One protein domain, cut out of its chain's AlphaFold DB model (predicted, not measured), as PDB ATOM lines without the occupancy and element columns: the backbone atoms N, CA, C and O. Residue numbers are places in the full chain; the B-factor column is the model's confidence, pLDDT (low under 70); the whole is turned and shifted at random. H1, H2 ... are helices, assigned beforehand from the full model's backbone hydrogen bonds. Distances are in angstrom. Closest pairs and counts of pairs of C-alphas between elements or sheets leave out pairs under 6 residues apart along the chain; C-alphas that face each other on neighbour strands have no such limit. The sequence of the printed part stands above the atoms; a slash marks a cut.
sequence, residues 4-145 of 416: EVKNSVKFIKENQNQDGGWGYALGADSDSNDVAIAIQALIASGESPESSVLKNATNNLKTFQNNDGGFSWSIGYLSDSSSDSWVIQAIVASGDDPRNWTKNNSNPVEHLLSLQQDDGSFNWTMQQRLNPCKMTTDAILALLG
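Overview. This is residues 4 to 145 of the 416 residues of the protein "DUF4430 domain-containing protein" of Methanosarcinales archaeon (UniProt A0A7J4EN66). Three helices, H2, H4 and H6, are side by side in a curved row with H4 in its middle, and H2 and H6 each run the same way as H4; H3 packs on H2 and H5 on H4, each running back the opposite way. H1 is at one end of the long axis, near H2, and the loop from residue 115 to 131 reaches the other end. The printed part has 142 residues with six named helices, H1 to H6 in chain order, and no named strand; the class is all helix, though under half of the residues, 69, are in named elements. The whole is compact, with a radius of gyration of the C-alphas of 14.7 A, and elongated in outline, spanning 46 by 28 by 27 A.

Arrangement. The hub is H4, residues 81 to 93, which touches three other helices. H2, residues 32 to 44, touches H4 at a shallow tilt of 27 degrees, the same way; their closest C-alphas, Ala 36 and Ala 90, are 5.0 A apart. H6, residues 132 to 143, touches H4 at a shallow tilt of 25 degrees, the same way, with Ser 85 and Ala 142 the closest C-alphas at 4.9 A. H5, residues 108 to 114, forms a helical hairpin with H4, opposite ways at a shallow tilt of 34 degrees, only just short of steep; the closest C-alphas, Ser 81 and Leu 112, are 5.5 A apart. H3, residues 52 to 64, forms a helical hairpin with H2 at a shallow tilt of 28 degrees, the closest C-alphas being Ser 32 and Leu 61 at 5.9 A. H2, H3 and H4 are an up-and-down bundle, each helix running against the one before it. H1, residues 4 to 14, is close to H2 but not clearly touching, with Val 9 and Leu 42 the closest C-alphas at 6.4 A. H2 and H6 are apart. Every O i to N i+4 pair is within hydrogen-bond range in H1, H2, H4, H5 and H6, and 7 of 9 are in H3.

Along the chain. H2, H3 and H4 have 13 residues each and measure 18.3, 19.4 and 18.2 A from first to last C-alpha. H4 begins at C-alpha 81, (117.609, 169.573, 124.601). H1, 15.5 A, begins at C-alpha 4, (120.120, 202.185, 126.582). H5 measures 9.8 A. H6, 15.9 A, ends at C-alpha 143, (127.273, 171.587, 129.666).

Size, cuts and confidence. The C-alphas farthest apart, those of Asn 7 and Asp 118, are 46.0 A apart. The printed part has no cut. The link from H2 to H3 is short; the other four are long. The mean pLDDT of the printed part is 96.3, and no printed residue is under 70.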
ATOM      1  N   GLU A   4     120.856 203.146 127.398       87.31
ATOM      2  CA  GLU A   4     120.120 202.185 126.582       87.31
ATOM      3  C   GLU A   4     119.888 200.888 127.359       87.31
ATOM      4  O   GLU A   4     118.745 200.456 127.504       87.31
ATOM      5  N   VAL A   5     120.946 200.321 127.953       85.69
ATOM      6  CA  VAL A   5     120.844 199.089 128.753       85.69
ATOM      7  C   VAL A   5     119.951 199.303 129.977       85.69
ATOM      8  O   VAL A   5     119.108 198.461 130.273       85.69
ATOM      9  N   LYS A   6     120.067 200.449 130.664       86.19
ATOM     10  CA  LYS A   6     119.190 200.777 131.803       86.19
ATOM     11  C   LYS A   6     117.710 200.815 131.402       86.19
ATOM     12  O   LYS A   6     116.871 200.301 132.141       86.19
ATOM     13  N   ASN A   7     117.392 201.385 130.239       90.69
ATOM     14  CA  ASN A   7     116.022 201.434 129.726       90.69
ATOM     15  C   ASN A   7     115.500 200.038 129.348       90.69
ATOM     16  O   ASN A   7     114.361 199.712 129.676       90.69
ATOM     17  N   SER A   8     116.330 199.192 128.730       95.12
ATOM     18  CA  SER A   8     115.969 197.804 128.410       95.12
ATOM     19  C   SER A   8     115.731 196.953 129.661       95.12
ATOM     20  O   SER A   8     114.735 196.237 129.728       95.12
ATOM     21  N   VAL A   9     116.585 197.071 130.685       96.06
ATOM     22  CA  VAL A   9     116.393 196.389 131.980       96.06
ATOM     23  C   VAL A   9     115.070 196.801 132.613       96.06
ATOM     24  O   VAL A   9     114.298 195.950 133.048       96.06
ATOM     25  N   LYS A  10     114.783 198.108 132.632       97.06
ATOM     26  CA  LYS A  10     113.516 198.627 133.150       97.06
ATOM     27  C   LYS A  10     112.321 198.022 132.405       97.06
ATOM     28  O   LYS A  10     111.402 197.536 133.056       97.06
ATOM     29  N   PHE A  11     112.369 197.988 131.073       97.62
ATOM     30  CA  PHE A  11     111.310 197.410 130.248       97.62
ATOM     31  C   PHE A  11     111.044 195.934 130.578       97.62
ATOM     32  O   PHE A  11     109.892 195.569 130.790       97.62
ATOM     33  N   ILE A  12     112.085 195.096 130.676       97.50
ATOM     34  CA  ILE A  12     111.920 193.670 131.014       97.50
ATOM     35  C   ILE A  12     111.258 193.519 132.391       97.50
ATOM     36  O   ILE A  12     110.299 192.763 132.536       97.50
ATOM     37  N   LYS A  13     111.717 194.280 133.395       98.06
ATOM     38  CA  LYS A  13     111.186 194.218 134.768       98.06
ATOM     39  C   LYS A  13     109.726 194.669 134.866       98.06
ATOM     40  O   LYS A  13     108.966 194.084 135.627       98.06
ATOM     41  N   GLU A  14     109.332 195.700 134.118       97.81
ATOM     42  CA  GLU A  14     107.959 196.232 134.126       97.81
ATOM     43  C   GLU A  14     106.950 195.335 133.394       97.81
ATOM     44  O   GLU A  14     105.748 195.491 133.590       97.81
ATOM     45  N   ASN A  15     107.427 194.389 132.580       97.94
ATOM     46  CA  ASN A  15     106.594 193.508 131.761       97.94
ATOM     47  C   ASN A  15     106.723 192.023 132.151       97.94
ATOM     48  O   ASN A  15     106.503 191.150 131.317       97.94
ATOM     49  N   GLN A  16     107.091 191.732 133.404       98.50
ATOM     50  CA  GLN A  16     106.995 190.381 133.964       98.50
ATOM     51  C   GLN A  16     105.520 190.002 134.158       98.50
ATOM     52  O   GLN A  16     104.743 190.775 134.726       98.50
ATOM     53  N   ASN A  17     105.136 188.812 133.701       98.44
ATOM     54  CA  ASN A  17     103.788 188.282 133.875       98.44
ATOM     55  C   ASN A  17     103.484 188.000 135.360       98.44
ATOM     56  O   ASN A  17     104.377 187.897 136.204       98.44
ATOM     57  N   GLN A  18     102.197 187.855 135.700       97.69
ATOM     58  CA  GLN A  18     101.758 187.617 137.087       97.69
ATOM     59  C   GLN A  18     102.292 186.311 137.688       97.69
ATOM     60  O   GLN A  18     102.429 186.202 138.905       97.69
ATOM     61  N   ASP A  19     102.586 185.328 136.844       97.38
ATOM     62  CA  ASP A  19     103.178 184.043 137.213       97.38
ATOM     63  C   ASP A  19     104.704 184.115 137.407       97.38
ATOM     64  O   ASP A  19     105.329 183.105 137.737       97.38
ATOM     65  N   GLY A  20     105.304 185.296 137.221       98.00
ATOM     66  CA  GLY A  20     106.736 185.539 137.350       98.00
ATOM     67  C   GLY A  20     107.539 185.314 136.071       98.00
ATOM     68  O   GLY A  20     108.753 185.506 136.108       98.00
ATOM     69  N   GLY A  21     106.917 184.920 134.960       98.12
ATOM     70  CA  GLY A  21     107.624 184.640 133.714       98.12
ATOM     71  C   GLY A  21     107.550 185.758 132.667       98.12
ATOM     72  O   GLY A  21     107.072 186.865 132.918       98.12
ATOM     73  N   TRP A  22     108.022 185.430 131.465       98.44
ATOM     74  CA  TRP A  22     107.879 186.189 130.221       98.44
ATOM     75  C   TRP A  22     107.612 185.200 129.088       98.44
ATOM     76  O   TRP A  22     107.966 184.029 129.210       98.44
ATOM     77  N   GLY A  23     106.988 185.669 128.016       96.81
ATOM     78  CA  GLY A  23     106.875 184.925 126.765       96.81
ATOM     79  C   GLY A  23     107.357 185.770 125.593       96.81
ATOM     80  O   GLY A  23     107.710 186.942 125.762       96.81
ATOM     81  N   TYR A  24     107.290 185.200 124.394       93.62
ATOM     82  CA  TYR A  24     107.779 185.817 123.153       93.62
ATOM     83  C   TYR A  24     107.213 187.220 122.833       93.62
ATOM     84  O   TYR A  24     107.752 187.935 121.984       93.62
ATOM     85  N   ALA A  25     106.101 187.618 123.462       95.88
ATOM     86  CA  ALA A  25     105.475 188.929 123.323       95.88
ATOM     87  C   ALA A  25     104.853 189.408 124.646       95.88
ATOM     88  O   ALA A  25     104.585 188.623 125.555       95.88
ATOM     89  N   LEU A  26     104.575 190.714 124.741       96.12
ATOM     90  CA  LEU A  26     103.931 191.307 125.916       96.12
ATOM     91  C   LEU A  26     102.574 190.653 126.201       96.12
ATOM     92  O   LEU A  26     101.687 190.663 125.348       96.12
ATOM     93  N   GLY A  27     102.421 190.122 127.416       92.56
ATOM     94  CA  GLY A  27     101.204 189.446 127.864       92.56
ATOM     95  C   GLY A  27     100.949 188.081 127.220       92.56
ATOM     96  O   GLY A  27      99.884 187.517 127.451       92.56
ATOM     97  N   ALA A  28     101.882 187.554 126.418       96.94
ATOM     98  CA  ALA A  28     101.844 186.158 126.001       96.94
ATOM     99  C   ALA A  28     102.112 185.240 127.202       96.94
ATOM    100  O   ALA A  28     102.777 185.646 128.161       96.94
ATOM    101  N   ASP A  29     101.610 184.006 127.125       97.69
ATOM    102  CA  ASP A  29     101.893 182.978 128.126       97.69
ATOM    103  C   ASP A  29     103.402 182.770 128.263       97.69
ATOM    104  O   ASP A  29     104.141 182.825 127.277       97.69
ATOM    105  N   SER A  30     103.854 182.540 129.492       98.31
ATOM    106  CA  SER A  30     105.268 182.323 129.755       98.31
ATOM    107  C   SER A  30     105.749 180.968 129.251       98.31
ATOM    108  O   SER A  30     105.046 179.960 129.353       98.31
ATOM    109  N   ASP A  31     106.979 180.947 128.749       98.50
ATOM    110  CA  ASP A  31     107.671 179.748 128.287       98.50
ATOM    111  C   ASP A  31     109.081 179.677 128.885       98.50
ATOM    112  O   ASP A  31     109.676 180.685 129.275       98.50
ATOM    113  N   SER A  32     109.634 178.468 128.985       98.44
ATOM    114  CA  SER A  32     110.900 178.268 129.695       98.44
ATOM    115  C   SER A  32     112.073 179.011 129.052       98.44
ATOM    116  O   SER A  32     113.022 179.380 129.744       98.44
ATOM    117  N   ASN A  33     112.041 179.209 127.732       98.00
ATOM    118  CA  ASN A  33     113.177 179.717 126.974       98.00
ATOM    119  C   ASN A  33     113.261 181.240 127.097       98.00
ATOM    120  O   ASN A  33     114.334 181.767 127.400       98.00
ATOM    121  N   ASP A  34     112.128 181.930 126.944       98.31
ATOM    122  CA  ASP A  34     112.036 183.379 127.118       98.31
ATOM    123  C   ASP A  34     112.277 183.788 128.582       98.31
ATOM    124  O   ASP A  34     112.988 184.762 128.856       98.31
ATOM    125  N   VAL A  35     111.807 182.990 129.549       98.62
ATOM    126  CA  VAL A  35     112.142 183.206 130.966       98.62
ATOM    127  C   VAL A  35     113.641 183.032 131.219       98.62
ATOM    128  O   VAL A  35     114.262 183.864 131.886       98.62
ATOM    129  N   ALA A  36     114.249 181.978 130.673       98.50
ATOM    130  CA  ALA A  36     115.667 181.698 130.864       98.50
ATOM    131  C   ALA A  36     116.578 182.796 130.292       98.50
ATOM    132  O   ALA A  36     117.555 183.183 130.941       98.50
ATOM    133  N   ILE A  37     116.281 183.324 129.098       97.19
ATOM    134  CA  ILE A  37     117.084 184.409 128.514       97.19
ATOM    135  C   ILE A  37     116.857 185.745 129.236       97.19
ATOM    136  O   ILE A  37     117.813 186.500 129.417       97.19
ATOM    137  N   ALA A  38     115.640 186.019 129.726       98.06
ATOM    138  CA  ALA A  38     115.360 187.204 130.537       98.06
ATOM    139  C   ALA A  38     116.163 187.197 131.851       98.06
ATOM    140  O   ALA A  38     116.765 188.214 132.204       98.06
ATOM    141  N   ILE A  39     116.247 186.046 132.532       98.38
ATOM    142  CA  ILE A  39     117.086 185.867 133.729       98.38
ATOM    143  C   ILE A  39     118.552 186.185 133.415       98.38
ATOM    144  O   ILE A  39     119.157 187.027 134.083       98.38
ATOM    145  N   GLN A  40     119.109 185.561 132.371       97.75
ATOM    146  CA  GLN A  40     120.501 185.778 131.963       97.75
ATOM    147  C   GLN A  40     120.781 187.256 131.652       97.75
ATOM    148  O   GLN A  40     121.759 187.817 132.143       97.75
ATOM    149  N   ALA A  41     119.896 187.918 130.901       96.19
ATOM    150  CA  ALA A  41     120.052 189.323 130.528       96.19
ATOM    151  C   ALA A  41     119.994 190.282 131.732       96.19
ATOM    152  O   ALA A  41     120.787 191.226 131.812       96.19
ATOM    153  N   LEU A  42     119.076 190.050 132.676       96.69
ATOM    154  CA  LEU A  42     118.949 190.866 133.886       96.69
ATOM    155  C   LEU A  42     120.180 190.723 134.787       96.69
ATOM    156  O   LEU A  42     120.736 191.734 135.224       96.69
ATOM    157  N   ILE A  43     120.655 189.493 135.000       95.50
ATOM    158  CA  ILE A  43     121.860 189.222 135.794       95.50
ATOM    159  C   ILE A  43     123.092 189.848 135.141       95.50
ATOM    160  O   ILE A  43     123.844 190.564 135.801       95.50
ATOM    161  N   ALA A  44     123.268 189.658 133.831       91.88
ATOM    162  CA  ALA A  44     124.368 190.261 133.080       91.88
ATOM    163  C   ALA A  44     124.363 191.799 133.142       91.88
ATOM    164  O   ALA A  44     125.406 192.438 133.011       91.88
ATOM    165  N   SER A  45     123.192 192.397 133.373       89.88
ATOM    166  CA  SER A  45     123.023 193.840 133.540       89.88
ATOM    167  C   SER A  45     123.234 194.331 134.980       89.88
ATOM    168  O   SER A  45     123.132 195.536 135.229       89.88
ATOM    169  N   GLY A  46     123.552 193.430 135.915       89.56
ATOM    170  CA  GLY A  46     123.826 193.727 137.322       89.56
ATOM    171  C   GLY A  46     122.619 193.608 138.258       89.56
ATOM    172  O   GLY A  46     122.711 194.050 139.403       89.56
ATOM    173  N   GLU A  47     121.491 193.042 137.813       92.12
ATOM    174  CA  GLU A  47     120.382 192.731 138.721       92.12
ATOM    175  C   GLU A  47     120.800 191.615 139.685       92.12
ATOM    176  O   GLU A  47     121.342 190.586 139.280       92.12
ATOM    177  N   SER A  48     120.533 191.807 140.977       90.69
ATOM    178  CA  SER A  48     120.842 190.794 141.984       90.69
ATOM    179  C   SER A  48     119.957 189.553 141.799       90.69
ATOM    180  O   SER A  48     118.730 189.716 141.774       90.69
ATOM    181  N   PRO A  49     120.522 188.325 141.785       88.12
ATOM    182  CA  PRO A  49     119.749 187.075 141.812       88.12
ATOM    183  C   PRO A  49     118.736 187.001 142.965       88.12
ATOM    184  O   PRO A  49     117.708 186.341 142.863       88.12
ATOM    185  N   GLU A  50     118.978 187.754 144.043       91.19
ATOM    186  CA  GLU A  50     118.105 187.824 145.215       91.19
ATOM    187  C   GLU A  50     116.897 188.762 145.054       91.19
ATOM    188  O   GLU A  50     116.047 188.818 145.954       91.19
ATOM    189  N   SER A  51     116.810 189.496 143.940       96.19
ATOM    190  CA  SER A  51     115.690 190.390 143.630       96.19
ATOM    191  C   SER A  51     114.372 189.621 143.508       96.19
ATOM    192  O   SER A  51     114.333 188.459 143.103       96.19
ATOM    193  N   SER A  52     113.253 190.280 143.830       97.19
ATOM    194  CA  SER A  52     111.922 189.675 143.693       97.19
ATOM    195  C   SER A  52     111.625 189.252 142.253       97.19
ATOM    196  O   SER A  52     111.053 188.187 142.045       97.19
ATOM    197  N   VAL A  53     112.068 190.037 141.265       98.25
ATOM    198  CA  VAL A  53     111.903 189.731 139.837       98.25
ATOM    199  C   VAL A  53     112.584 188.407 139.483       98.25
ATOM    200  O   VAL A  53     111.930 187.522 138.932       98.25
ATOM    201  N   LEU A  54     113.862 188.234 139.840       98.19
ATOM    202  CA  LEU A  54     114.608 187.015 139.511       98.19
ATOM    203  C   LEU A  54     114.163 185.805 140.340       98.19
ATOM    204  O   LEU A  54     114.081 184.701 139.802       98.19
ATOM    205  N   LYS A  55     113.772 185.995 141.605       97.94
ATOM    206  CA  LYS A  55     113.166 184.925 142.417       97.94
ATOM    207  C   LYS A  55     111.851 184.425 141.829       97.94
ATOM    208  O   LYS A  55     111.646 183.216 141.744       97.94
ATOM    209  N   ASN A  56     110.978 185.336 141.398       98.50
ATOM    210  CA  ASN A  56     109.714 184.977 140.756       98.50
ATOM    211  C   ASN A  56     109.956 184.223 139.442       98.50
ATOM    212  O   ASN A  56     109.361 183.170 139.239       98.50
ATOM    213  N   ALA A  57     110.893 184.693 138.617       98.62
ATOM    214  CA  ALA A  57     111.279 184.030 137.371       98.62
ATOM    215  C   ALA A  57     111.853 182.624 137.593       98.62
ATOM    216  O   ALA A  57     111.479 181.668 136.920       98.62
ATOM    217  N   THR A  58     112.719 182.475 138.592       97.69
ATOM    218  CA  THR A  58     113.310 181.184 138.964       97.69
ATOM    219  C   THR A  58     112.241 180.208 139.467       97.69
ATOM    220  O   THR A  58     112.261 179.025 139.129       97.69
ATOM    221  N   ASN A  59     111.268 180.690 140.245       97.88
ATOM    222  CA  ASN A  59     110.130 179.878 140.682       97.88
ATOM    223  C   ASN A  59     109.215 179.488 139.513       97.88
ATOM    224  O   ASN A  59     108.743 178.354 139.478       97.88
ATOM    225  N   ASN A  60     109.001 180.393 138.556       98.38
ATOM    226  CA  ASN A  60     108.261 180.122 137.327       98.38
ATOM    227  C   ASN A  60     108.945 179.017 136.501       98.38
ATOM    228  O   ASN A  60     108.285 178.042 136.144       98.38
ATOM    229  N   LEU A  61     110.276 179.075 136.324       98.25
ATOM    230  CA  LEU A  61     111.035 178.034 135.618       98.25
ATOM    231  C   LEU A  61     110.778 176.632 136.177       98.25
ATOM    232  O   LEU A  61     110.538 175.709 135.407       98.25
ATOM    233  N   LYS A  62     110.735 176.470 137.508       97.31
ATOM    234  CA  LYS A  62     110.475 175.167 138.159       97.31
ATOM    235  C   LYS A  62     109.163 174.508 137.718       97.31
ATOM    236  O   LYS A  62     109.032 173.291 137.837       97.31
ATOM    237  N   THR A  63     108.195 175.278 137.217       97.81
ATOM    238  CA  THR A  63     106.908 174.746 136.743       97.81
ATOM    239  C   THR A  63     107.015 174.002 135.408       97.81
ATOM    240  O   THR A  63     106.218 173.096 135.170       97.81
ATOM    241  N   PHE A  64     108.030 174.304 134.590       98.50
ATOM    242  CA  PHE A  64     108.293 173.637 133.310       98.50
ATOM    243  C   PHE A  64     109.146 172.368 133.444       98.50
ATOM    244  O   PHE A  64     109.368 171.677 132.451       98.50
ATOM    245  N   GLN A  65     109.649 172.053 134.646       98.38
ATOM    246  CA  GLN A  65     110.449 170.850 134.859       98.38
ATOM    247  C   GLN A  65     109.557 169.607 134.878       98.38
ATOM    248  O   GLN A  65     108.651 169.475 135.717       98.38
ATOM    249  N   ASN A  66     109.851 168.655 134.004       98.31
ATOM    250  CA  ASN A  66     109.132 167.397 133.883       98.31
ATOM    251  C   ASN A  66     109.676 166.316 134.826       98.31
ATOM    252  O   ASN A  66     110.686 166.463 135.514       98.31
ATOM    253  N   ASN A  67     108.953 165.198 134.883       97.75
ATOM    254  CA  ASN A  67     109.271 164.055 135.741       97.75
ATOM    255  C   ASN A  67     110.561 163.318 135.357       97.75
ATOM    256  O   ASN A  67     111.027 162.511 136.153       97.75
ATOM    257  N   ASP A  68     111.100 163.555 134.165       97.31
ATOM    258  CA  ASP A  68     112.384 163.030 133.692       97.31
ATOM    259  C   ASP A  68     113.574 163.924 134.084       97.31
ATOM    260  O   ASP A  68     114.711 163.614 133.739       97.31
ATOM    261  N   GLY A  69     113.327 165.012 134.823       97.88
ATOM    262  CA  GLY A  69     114.337 165.974 135.257       97.88
ATOM    263  C   GLY A  69     114.619 167.084 134.243       97.88
ATOM    264  O   GLY A  69     115.188 168.100 134.644       97.88
ATOM    265  N   GLY A  70     114.194 166.929 132.987       98.31
ATOM    266  CA  GLY A  70     114.373 167.919 131.928       98.31
ATOM    267  C   GLY A  70     113.296 169.004 131.910       98.31
ATOM    268  O   GLY A  70     112.344 168.991 132.696       98.31
ATOM    269  N   PHE A  71     113.454 169.948 130.989       98.62
ATOM    270  CA  PHE A  71     112.560 171.072 130.755       98.62
ATOM    271  C   PHE A  71     111.938 171.017 129.366       98.62
ATOM    272  O   PHE A  71     112.601 170.737 128.369       98.62
ATOM    273  N   SER A  72     110.655 171.353 129.313       97.56
ATOM    274  CA  SER A  72     109.918 171.604 128.078       97.56
ATOM    275  C   SER A  72     109.726 173.099 127.863       97.56
ATOM    276  O   SER A  72     109.502 173.821 128.835       97.56
ATOM    277  N   TRP A  73     109.663 173.538 126.606       94.81
ATOM    278  CA  TRP A  73     109.369 174.939 126.287       94.81
ATOM    279  C   TRP A  73     108.045 175.443 126.894       94.81
ATOM    280  O   TRP A  73     107.968 176.588 127.316       94.81
ATOM    281  N   SER A  74     107.011 174.601 127.008       96.62
ATOM    282  CA  SER A  74     105.729 174.954 127.636       96.62
ATOM    283  C   SER A  74     105.160 173.797 128.461       96.62
ATOM    284  O   SER A  74     105.459 172.631 128.204       96.62
ATOM    285  N   ILE A  75     104.324 174.107 129.454       95.38
ATOM    286  CA  ILE A  75     103.750 173.119 130.377       95.38
ATOM    287  C   ILE A  75     102.948 172.062 129.603       95.38
ATOM    288  O   ILE A  75     102.071 172.378 128.801       95.38
ATOM    289  N   GLY A  76     103.222 170.786 129.887       94.62
ATOM    290  CA  GLY A  76     102.534 169.643 129.276       94.62
ATOM    291  C   GLY A  76     103.184 169.111 127.995       94.62
ATOM    292  O   GLY A  76     102.700 168.119 127.448       94.62
ATOM    293  N   TYR A  77     104.281 169.720 127.538       96.56
ATOM    294  CA  TYR A  77     105.101 169.203 126.441       96.56
ATOM    295  C   TYR A  77     106.246 168.321 126.958       96.56
ATOM    296  O   TYR A  77     106.564 168.304 128.146       96.56
ATOM    297  N   LEU A  78     106.853 167.555 126.047       97.31
ATOM    298  CA  LEU A  78     108.024 166.732 126.352       97.31
ATOM    299  C   LEU A  78     109.247 167.606 126.633       97.31
ATOM    300  O   LEU A  78     109.388 168.675 126.040       97.31
ATOM    301  N   SER A  79     110.129 167.112 127.500       98.31
ATOM    302  CA  SER A  79     111.439 167.715 127.725       98.31
ATOM    303  C   SER A  79     112.288 167.659 126.458       98.31
ATOM    304  O   SER A  79     112.226 166.685 125.697       98.31
ATOM    305  N   ASP A  80     113.086 168.699 126.231       98.44
ATOM    306  CA  ASP A  80     113.885 168.826 125.020       98.44
ATOM    307  C   ASP A  80     115.249 169.480 125.266       98.44
ATOM    308  O   ASP A  80     115.435 170.277 126.186       98.44
ATOM    309  N   SER A  81     116.221 169.147 124.412       98.12
ATOM    310  CA  SER A  81     117.609 169.573 124.601       98.12
ATOM    311  C   SER A  81     117.789 171.089 124.538       98.12
ATOM    312  O   SER A  81     118.728 171.615 125.131       98.12
ATOM    313  N   SER A  82     116.948 171.809 123.784       97.12
ATOM    314  CA  SER A  82     117.083 173.263 123.640       97.12
ATOM    315  C   SER A  82     116.590 173.963 124.901       97.12
ATOM    316  O   SER A  82     117.290 174.829 125.425       97.12
ATOM    317  N   SER A  83     115.435 173.545 125.421       98.38
ATOM    318  CA  SER A  83     114.887 174.068 126.672       98.38
ATOM    319  C   SER A  83     115.758 173.736 127.877       98.38
ATOM    320  O   SER A  83     116.070 174.645 128.647       98.38
ATOM    321  N   ASP A  84     116.268 172.505 127.989       98.62
ATOM    322  CA  ASP A  84     117.280 172.174 129.000       98.62
ATOM    323  C   ASP A  84     118.474 173.121 128.928       98.62
ATOM    324  O   ASP A  84     118.913 173.662 129.939       98.62
ATOM    325  N   SER A  85     118.990 173.353 127.720       98.50
ATOM    326  CA  SER A  85     120.200 174.146 127.532       98.50
ATOM    327  C   SER A  85     120.026 175.604 127.953       98.50
ATOM    328  O   SER A  85     120.921 176.173 128.584       98.50
ATOM    329  N   TRP A  86     118.889 176.222 127.625       98.19
ATOM    330  CA  TRP A  86     118.584 177.590 128.053       98.19
ATOM    331  C   TRP A  86     118.390 177.680 129.563       98.19
ATOM    332  O   TRP A  86     118.951 178.574 130.202       98.19
ATOM    333  N   VAL A  87     117.647 176.737 130.143       98.56
ATOM    334  CA  VAL A  87     117.356 176.741 131.577       98.56
ATOM    335  C   VAL A  87     118.609 176.450 132.404       98.56
ATOM    336  O   VAL A  87     118.864 177.162 133.373       98.56
ATOM    337  N   ILE A  88     119.454 175.500 131.993       98.75
ATOM    338  CA  ILE A  88     120.759 175.243 132.624       98.75
ATOM    339  C   ILE A  88     121.599 176.523 132.660       98.75
ATOM    340  O   ILE A  88     122.141 176.872 133.707       98.75
ATOM    341  N   GLN A  89     121.673 177.258 131.548       98.25
ATOM    342  CA  GLN A  89     122.396 178.529 131.509       98.25
ATOM    343  C   GLN A  89     121.786 179.569 132.465       98.25
ATOM    344  O   GLN A  89     122.527 180.231 133.186       98.25
ATOM    345  N   ALA A  90     120.459 179.690 132.550       98.25
ATOM    346  CA  ALA A  90     119.808 180.602 133.496       98.25
ATOM    347  C   ALA A  90     120.081 180.248 134.970       98.25
ATOM    348  O   ALA A  90     120.312 181.145 135.788       98.25
ATOM    349  N   ILE A  91     120.110 178.953 135.302       97.94
ATOM    350  CA  ILE A  91     120.444 178.465 136.647       97.94
ATOM    351  C   ILE A  91     121.891 178.834 136.990       97.94
ATOM    352  O   ILE A  91     122.144 179.444 138.030       97.94
ATOM    353  N   VAL A  92     122.828 178.557 136.077       96.94
ATOM    354  CA  VAL A  92     124.246 178.886 136.269       96.94
ATOM    355  C   VAL A  92     124.464 180.397 136.377       96.94
ATOM    356  O   VAL A  92     125.217 180.841 137.242       96.94
ATOM    357  N   ALA A  93     123.786 181.207 135.556       95.62
ATOM    358  CA  ALA A  93     123.839 182.669 135.658       95.62
ATOM    359  C   ALA A  93     123.397 183.159 137.043       95.62
ATOM    360  O   ALA A  93     123.987 184.085 137.590       95.62
ATOM    361  N   SER A  94     122.396 182.500 137.629       93.38
ATOM    362  CA  SER A  94     121.889 182.797 138.974       93.38
ATOM    363  C   SER A  94     122.825 182.344 140.102       93.38
ATOM    364  O   SER A  94     122.546 182.630 141.264       93.38
ATOM    365  N   GLY A  95     123.942 181.682 139.779       92.31
ATOM    366  CA  GLY A  95     124.919 181.188 140.749       92.31
ATOM    367  C   GLY A  95     124.537 179.862 141.414       92.31
ATOM    368  O   GLY A  95     125.161 179.499 142.408       92.31
ATOM    369  N   ASP A  96     123.535 179.149 140.894       93.75
ATOM    370  CA  ASP A  96     123.097 177.846 141.406       93.75
ATOM    371  C   ASP A  96     123.623 176.696 140.521       93.75
ATOM    372  O   ASP A  96     124.050 176.903 139.381       93.75
ATOM    373  N   ASP A  97     123.620 175.470 141.048       95.75
ATOM    374  CA  ASP A  97     124.009 174.268 140.304       95.75
ATOM    375  C   ASP A  97     122.760 173.621 139.682       95.75
ATOM    376  O   ASP A  97     121.864 173.194 140.419       95.75
ATOM    377  N   PRO A  98     122.680 173.468 138.346       97.44
ATOM    378  CA  PRO A  98     121.559 172.788 137.695       97.44
ATOM    379  C   PRO A  98     121.355 171.350 138.186       97.44
ATOM    380  O   PRO A  98     120.244 170.839 138.106       97.44
ATOM    381  N   ARG A  99     122.368 170.697 138.768       97.25
ATOM    382  CA  ARG A  99     122.221 169.361 139.371       97.25
ATOM    383  C   ARG A  99     121.376 169.355 140.646       97.25
ATOM    384  O   ARG A  99     120.855 168.307 141.014       97.25
ATOM    385  N   ASN A 100     121.195 170.505 141.300       97.06
ATOM    386  CA  ASN A 100     120.320 170.636 142.470       97.06
ATOM    387  C   ASN A 100     118.831 170.680 142.092       97.06
ATOM    388  O   ASN A 100     117.961 170.481 142.944       97.06
ATOM    389  N   TRP A 101     118.518 170.929 140.820       97.44
ATOM    390  CA  TRP A 101     117.152 171.028 140.323       97.44
ATOM    391  C   TRP A 101     116.626 169.634 140.003       97.44
ATOM    392  O   TRP A 101     116.715 169.170 138.875       97.44
ATOM    393  N   THR A 102     116.110 168.931 141.008       96.88
ATOM    394  CA  THR A 102     115.774 167.505 140.883       96.88
ATOM    395  C   THR A 102     114.269 167.236 140.822       96.88
ATOM    396  O   THR A 102     113.485 167.778 141.605       96.88
ATOM    397  N   LYS A 103     113.864 166.322 139.931       96.00
ATOM    398  CA  LYS A 103     112.537 165.683 139.912       96.00
ATOM    399  C   LYS A 103     112.673 164.182 139.676       96.00
ATOM    400  O   LYS A 103     113.405 163.762 138.794       96.00
ATOM    401  N   ASN A 104     111.972 163.372 140.481       94.31
ATOM    402  CA  ASN A 104     112.010 161.898 140.449       94.31
ATOM    403  C   ASN A 104     113.427 161.301 140.305       94.31
ATOM    404  O   ASN A 104     113.629 160.350 139.554       94.31
ATOM    405  N   ASN A 105     114.393 161.839 141.057       93.62
ATOM    406  CA  ASN A 105     115.804 161.431 141.037       93.62
ATOM    407  C   ASN A 105     116.538 161.658 139.700       93.62
ATOM    408  O   ASN A 105     117.532 160.986 139.453       93.62
ATOM    409  N   SER A 106     116.064 162.586 138.870       97.44
ATOM    410  CA  SER A 106     116.767 163.073 137.681       97.44
ATOM    411  C   SER A 106     116.899 164.598 137.729       97.44
ATOM    412  O   SER A 106     116.164 165.269 138.464       97.44
ATOM    413  N   ASN A 107     117.828 165.154 136.954       98.50
ATOM    414  CA  ASN A 107     118.059 166.593 136.830       98.50
ATOM    415  C   ASN A 107     118.269 167.031 135.358       98.50
ATOM    416  O   ASN A 107     118.440 166.181 134.483       98.50
ATOM    417  N   PRO A 108     118.285 168.345 135.062       98.50
ATOM    418  CA  PRO A 108     118.368 168.866 133.698       98.50
ATOM    419  C   PRO A 108     119.641 168.453 132.966       98.50
ATOM    420  O   PRO A 108     119.612 168.207 131.766       98.50
ATOM    421  N   VAL A 109     120.768 168.348 133.679       98.56
ATOM    422  CA  VAL A 109     122.042 167.921 133.081       98.56
ATOM    423  C   VAL A 109     121.971 166.445 132.690       98.56
ATOM    424  O   VAL A 109     122.433 166.075 131.615       98.56
ATOM    425  N   GLU A 110     121.373 165.605 133.536       98.56
ATOM    426  CA  GLU A 110     121.173 164.178 133.253       98.56
ATOM    427  C   GLU A 110     120.213 163.957 132.081       98.56
ATOM    428  O   GLU A 110     120.529 163.178 131.179       98.56
ATOM    429  N   HIS A 111     119.085 164.675 132.048       98.56
ATOM    430  CA  HIS A 111     118.156 164.601 130.922       98.56
ATOM    431  C   HIS A 111     118.821 165.073 129.620       98.56
ATOM    432  O   HIS A 111     118.782 164.342 128.629       98.56
ATOM    433  N   LEU A 112     119.522 166.213 129.622       98.62
ATOM    434  CA  LEU A 112     120.227 166.714 128.440       98.62
ATOM    435  C   LEU A 112     121.241 165.694 127.904       98.62
ATOM    436  O   LEU A 112     121.259 165.415 126.705       98.62
ATOM    437  N   LEU A 113     122.057 165.097 128.780       98.44
ATOM    438  CA  LEU A 113     123.033 164.068 128.400       98.44
ATOM    439  C   LEU A 113     122.370 162.810 127.823       98.44
ATOM    440  O   LEU A 113     122.944 162.183 126.934       98.44
ATOM    441  N   SER A 114     121.155 162.465 128.261       97.88
ATOM    442  CA  SER A 114     120.401 161.331 127.705       97.88
ATOM    443  C   SER A 114     120.004 161.517 126.233       97.88
ATOM    444  O   SER A 114     119.704 160.541 125.545       97.88
ATOM    445  N   LEU A 115     120.031 162.756 125.731       98.19
ATOM    446  CA  LEU A 115     119.723 163.091 124.340       98.19
ATOM    447  C   LEU A 115     120.958 163.058 123.420       98.19
ATOM    448  O   LEU A 115     120.809 163.210 122.201       98.19
ATOM    449  N   GLN A 116     122.162 162.836 123.963       98.12
ATOM    450  CA  GLN A 116     123.388 162.693 123.176       98.12
ATOM    451  C   GLN A 116     123.413 161.357 122.418       98.12
ATOM    452  O   GLN A 116     123.067 160.310 122.954       98.12
ATOM    453  N   GLN A 117     123.823 161.397 121.154       96.69
ATOM    454  CA  GLN A 117     123.963 160.234 120.278       96.69
ATOM    455  C   GLN A 117     125.421 159.747 120.232       96.69
ATOM    456  O   GLN A 117     126.339 160.483 120.594       96.69
ATOM    457  N   ASP A 118     125.655 158.538 119.709       96.31
ATOM    458  CA  ASP A 118     127.000 157.944 119.576       96.31
ATOM    459  C   ASP A 118     127.974 158.801 118.742       96.31
ATOM    460  O   ASP A 118     129.187 158.750 118.945       96.31
ATOM    461  N   ASP A 119     127.453 159.604 117.805       95.25
ATOM    462  CA  ASP A 119     128.237 160.544 116.990       95.25
ATOM    463  C   ASP A 119     128.566 161.866 117.718       95.25
ATOM    464  O   ASP A 119     129.216 162.745 117.151       95.25
ATOM    465  N   GLY A 120     128.122 162.011 118.970       95.94
ATOM    466  CA  GLY A 120     128.295 163.190 119.811       95.94
ATOM    467  C   GLY A 120     127.252 164.292 119.602       95.94
ATOM    468  O   GLY A 120     127.236 165.242 120.389       95.94
ATOM    469  N   SER A 121     126.380 164.186 118.589       97.31
ATOM    470  CA  SER A 121     125.297 165.153 118.362       97.31
ATOM    471  C   SER A 121     124.151 164.975 119.359       97.31
ATOM    472  O   SER A 121     123.951 163.891 119.900       97.31
ATOM    473  N   PHE A 122     123.382 166.036 119.602       98.06
ATOM    474  CA  PHE A 122     122.196 165.989 120.464       98.06
ATOM    475  C   PHE A 122     120.914 165.996 119.622       98.06
ATOM    476  O   PHE A 122     120.776 166.790 118.684       98.06
ATOM    477  N   ASN A 123     119.973 165.109 119.957       97.69
ATOM    478  CA  ASN A 123     118.614 165.141 119.411       97.69
ATOM    479  C   ASN A 123     117.771 166.195 120.138       97.69
ATOM    480  O   ASN A 123     118.038 166.502 121.293       97.69
ATOM    481  N   TRP A 124     116.721 166.701 119.480       96.88
ATOM    482  CA  TRP A 124     115.797 167.651 120.108       96.88
ATOM    483  C   TRP A 124     115.008 166.976 121.234       96.88
ATOM    484  O   TRP A 124     115.001 167.463 122.355       96.88
ATOM    485  N   THR A 125     114.417 165.811 120.961       96.31
ATOM    486  CA  THR A 125     113.787 164.936 121.967       96.31
ATOM    487  C   THR A 125     114.260 163.497 121.765       96.31
ATOM    488  O   THR A 125     114.858 163.185 120.732       96.31
ATOM    489  N   MET A 126     113.942 162.580 122.690       91.00
ATOM    490  CA  MET A 126     114.299 161.153 122.553       91.00
ATOM    491  C   MET A 126     113.869 160.532 121.213       91.00
ATOM    492  O   MET A 126     114.518 159.614 120.722       91.00
ATOM    493  N   GLN A 127     112.773 161.015 120.617       90.94
ATOM    494  CA  GLN A 127     112.212 160.457 119.382       90.94
ATOM    495  C   GLN A 127     112.505 161.309 118.140       90.94
ATOM    496  O   GLN A 127     112.301 160.839 117.020       90.94
ATOM    497  N   GLN A 128     112.943 162.562 118.303       94.44
ATOM    498  CA  GLN A 128     113.014 163.524 117.205       94.44
ATOM    499  C   GLN A 128     114.406 164.139 117.066       94.44
ATOM    500  O   GLN A 128     114.867 164.919 117.900       94.44
ATOM    501  N   ARG A 129     115.036 163.865 115.922       93.81
ATOM    502  CA  ARG A 129     116.279 164.510 115.489       93.81
ATOM    503  C   ARG A 129     115.968 165.742 114.640       93.81
ATOM    504  O   ARG A 129     115.955 165.667 113.414       93.81
ATOM    505  N   LEU A 130     115.702 166.874 115.291       93.12
ATOM    506  CA  LEU A 130     115.498 168.165 114.625       93.12
ATOM    507  C   LEU A 130     116.673 169.105 114.896       93.12
ATOM    508  O   LEU A 130     117.165 169.171 116.015       93.12
ATOM    509  N   ASN A 131     117.107 169.844 113.870       91.56
ATOM    510  CA  ASN A 131     118.168 170.856 113.954       91.56
ATOM    511  C   ASN A 131     119.412 170.411 114.759       91.56
ATOM    512  O   ASN A 131     119.830 171.136 115.664       91.56
ATOM    513  N   PRO A 132     120.037 169.260 114.434       91.00
ATOM    514  CA  PRO A 132     121.092 168.665 115.259       91.00
ATOM    515  C   PRO A 132     122.277 169.610 115.495       91.00
ATOM    516  O   PRO A 132     122.831 169.623 116.588       91.00
ATOM    517  N   CYS A 133     122.628 170.467 114.529       93.62
ATOM    518  CA  CYS A 133     123.668 171.482 114.724       93.62
ATOM    519  C   CYS A 133     123.302 172.482 115.831       93.62
ATOM    520  O   CYS A 133     124.141 172.795 116.673       93.62
ATOM    521  N   LYS A 134     122.050 172.961 115.856       95.19
ATOM    522  CA  LYS A 134     121.574 173.891 116.887       95.19
ATOM    523  C   LYS A 134     121.512 173.197 118.244       95.19
ATOM    524  O   LYS A 134     122.091 173.708 119.189       95.19
ATOM    525  N   MET A 135     120.880 172.023 118.317       97.50
ATOM    526  CA  MET A 135     120.737 171.271 119.571       97.50
ATOM    527  C   MET A 135     122.102 170.956 120.188       97.50
ATOM    528  O   MET A 135     122.311 171.165 121.375       97.50
ATOM    529  N   THR A 136     123.063 170.540 119.357       97.19
ATOM    530  CA  THR A 136     124.437 170.272 119.801       97.19
ATOM    531  C   THR A 136     125.141 171.547 120.270       97.19
ATOM    532  O   THR A 136     125.844 171.517 121.273       97.19
ATOM    533  N   THR A 137     124.946 172.678 119.585       95.31
ATOM    534  CA  THR A 137     125.556 173.958 119.989       95.31
ATOM    535  C   THR A 137     124.993 174.450 121.321       95.31
ATOM    536  O   THR A 137     125.768 174.795 122.213       95.31
ATOM    537  N   ASP A 138     123.667 174.430 121.479       95.19
ATOM    538  CA  ASP A 138     122.992 174.806 122.725       95.19
ATOM    539  C   ASP A 138     123.481 173.919 123.888       95.19
ATOM    540  O   ASP A 138     123.885 174.429 124.935       95.19
ATOM    541  N   ALA A 139     123.535 172.597 123.664       97.75
ATOM    542  CA  ALA A 139     123.951 171.623 124.668       97.75
ATOM    543  C   ALA A 139     125.402 171.825 125.122       97.75
ATOM    544  O   ALA A 139     125.685 171.767 126.315       97.75
ATOM    545  N   ILE A 140     126.329 172.108 124.200       96.19
ATOM    546  CA  ILE A 140     127.735 172.363 124.549       96.19
ATOM    547  C   ILE A 140     127.853 173.576 125.480       96.19
ATOM    548  O   ILE A 140     128.560 173.505 126.485       96.19
ATOM    549  N   LEU A 141     127.155 174.676 125.186       93.75
ATOM    550  CA  LEU A 141     127.200 175.882 126.022       93.75
ATOM    551  C   LEU A 141     126.641 175.627 127.424       93.75
ATOM    552  O   LEU A 141     127.246 176.036 128.421       93.75
ATOM    553  N   ALA A 142     125.530 174.897 127.498       96.94
ATOM    554  CA  ALA A 142     124.911 174.501 128.753       96.94
ATOM    555  C   ALA A 142     125.820 173.589 129.591       96.94
ATOM    556  O   ALA A 142     126.052 173.863 130.768       96.94
ATOM    557  N   LEU A 143     126.398 172.547 128.985       97.25
ATOM    558  CA  LEU A 143     127.273 171.587 129.666       97.25
ATOM    559  C   LEU A 143     128.600 172.208 130.128       97.25
ATOM    560  O   LEU A 143     129.161 171.773 131.133       97.25
ATOM    561  N   LEU A 144     129.084 173.246 129.439       94.88
ATOM    562  CA  LEU A 144     130.232 174.046 129.877       94.88
ATOM    563  C   LEU A 144     129.894 175.026 131.013       94.88
ATOM    564  O   LEU A 144     130.805 175.671 131.539       94.88
ATOM    565  N   GLY A 145     128.614 175.179 131.372       91.94
ATOM    566  CA  GLY A 145     128.158 176.153 132.362       91.94
ATOM    567  C   GLY A 145     128.472 177.591 131.946       91.94
ATOM    568  O   GLY A 145     128.927 178.387 132.766       91.94
TER     569      GLY A 145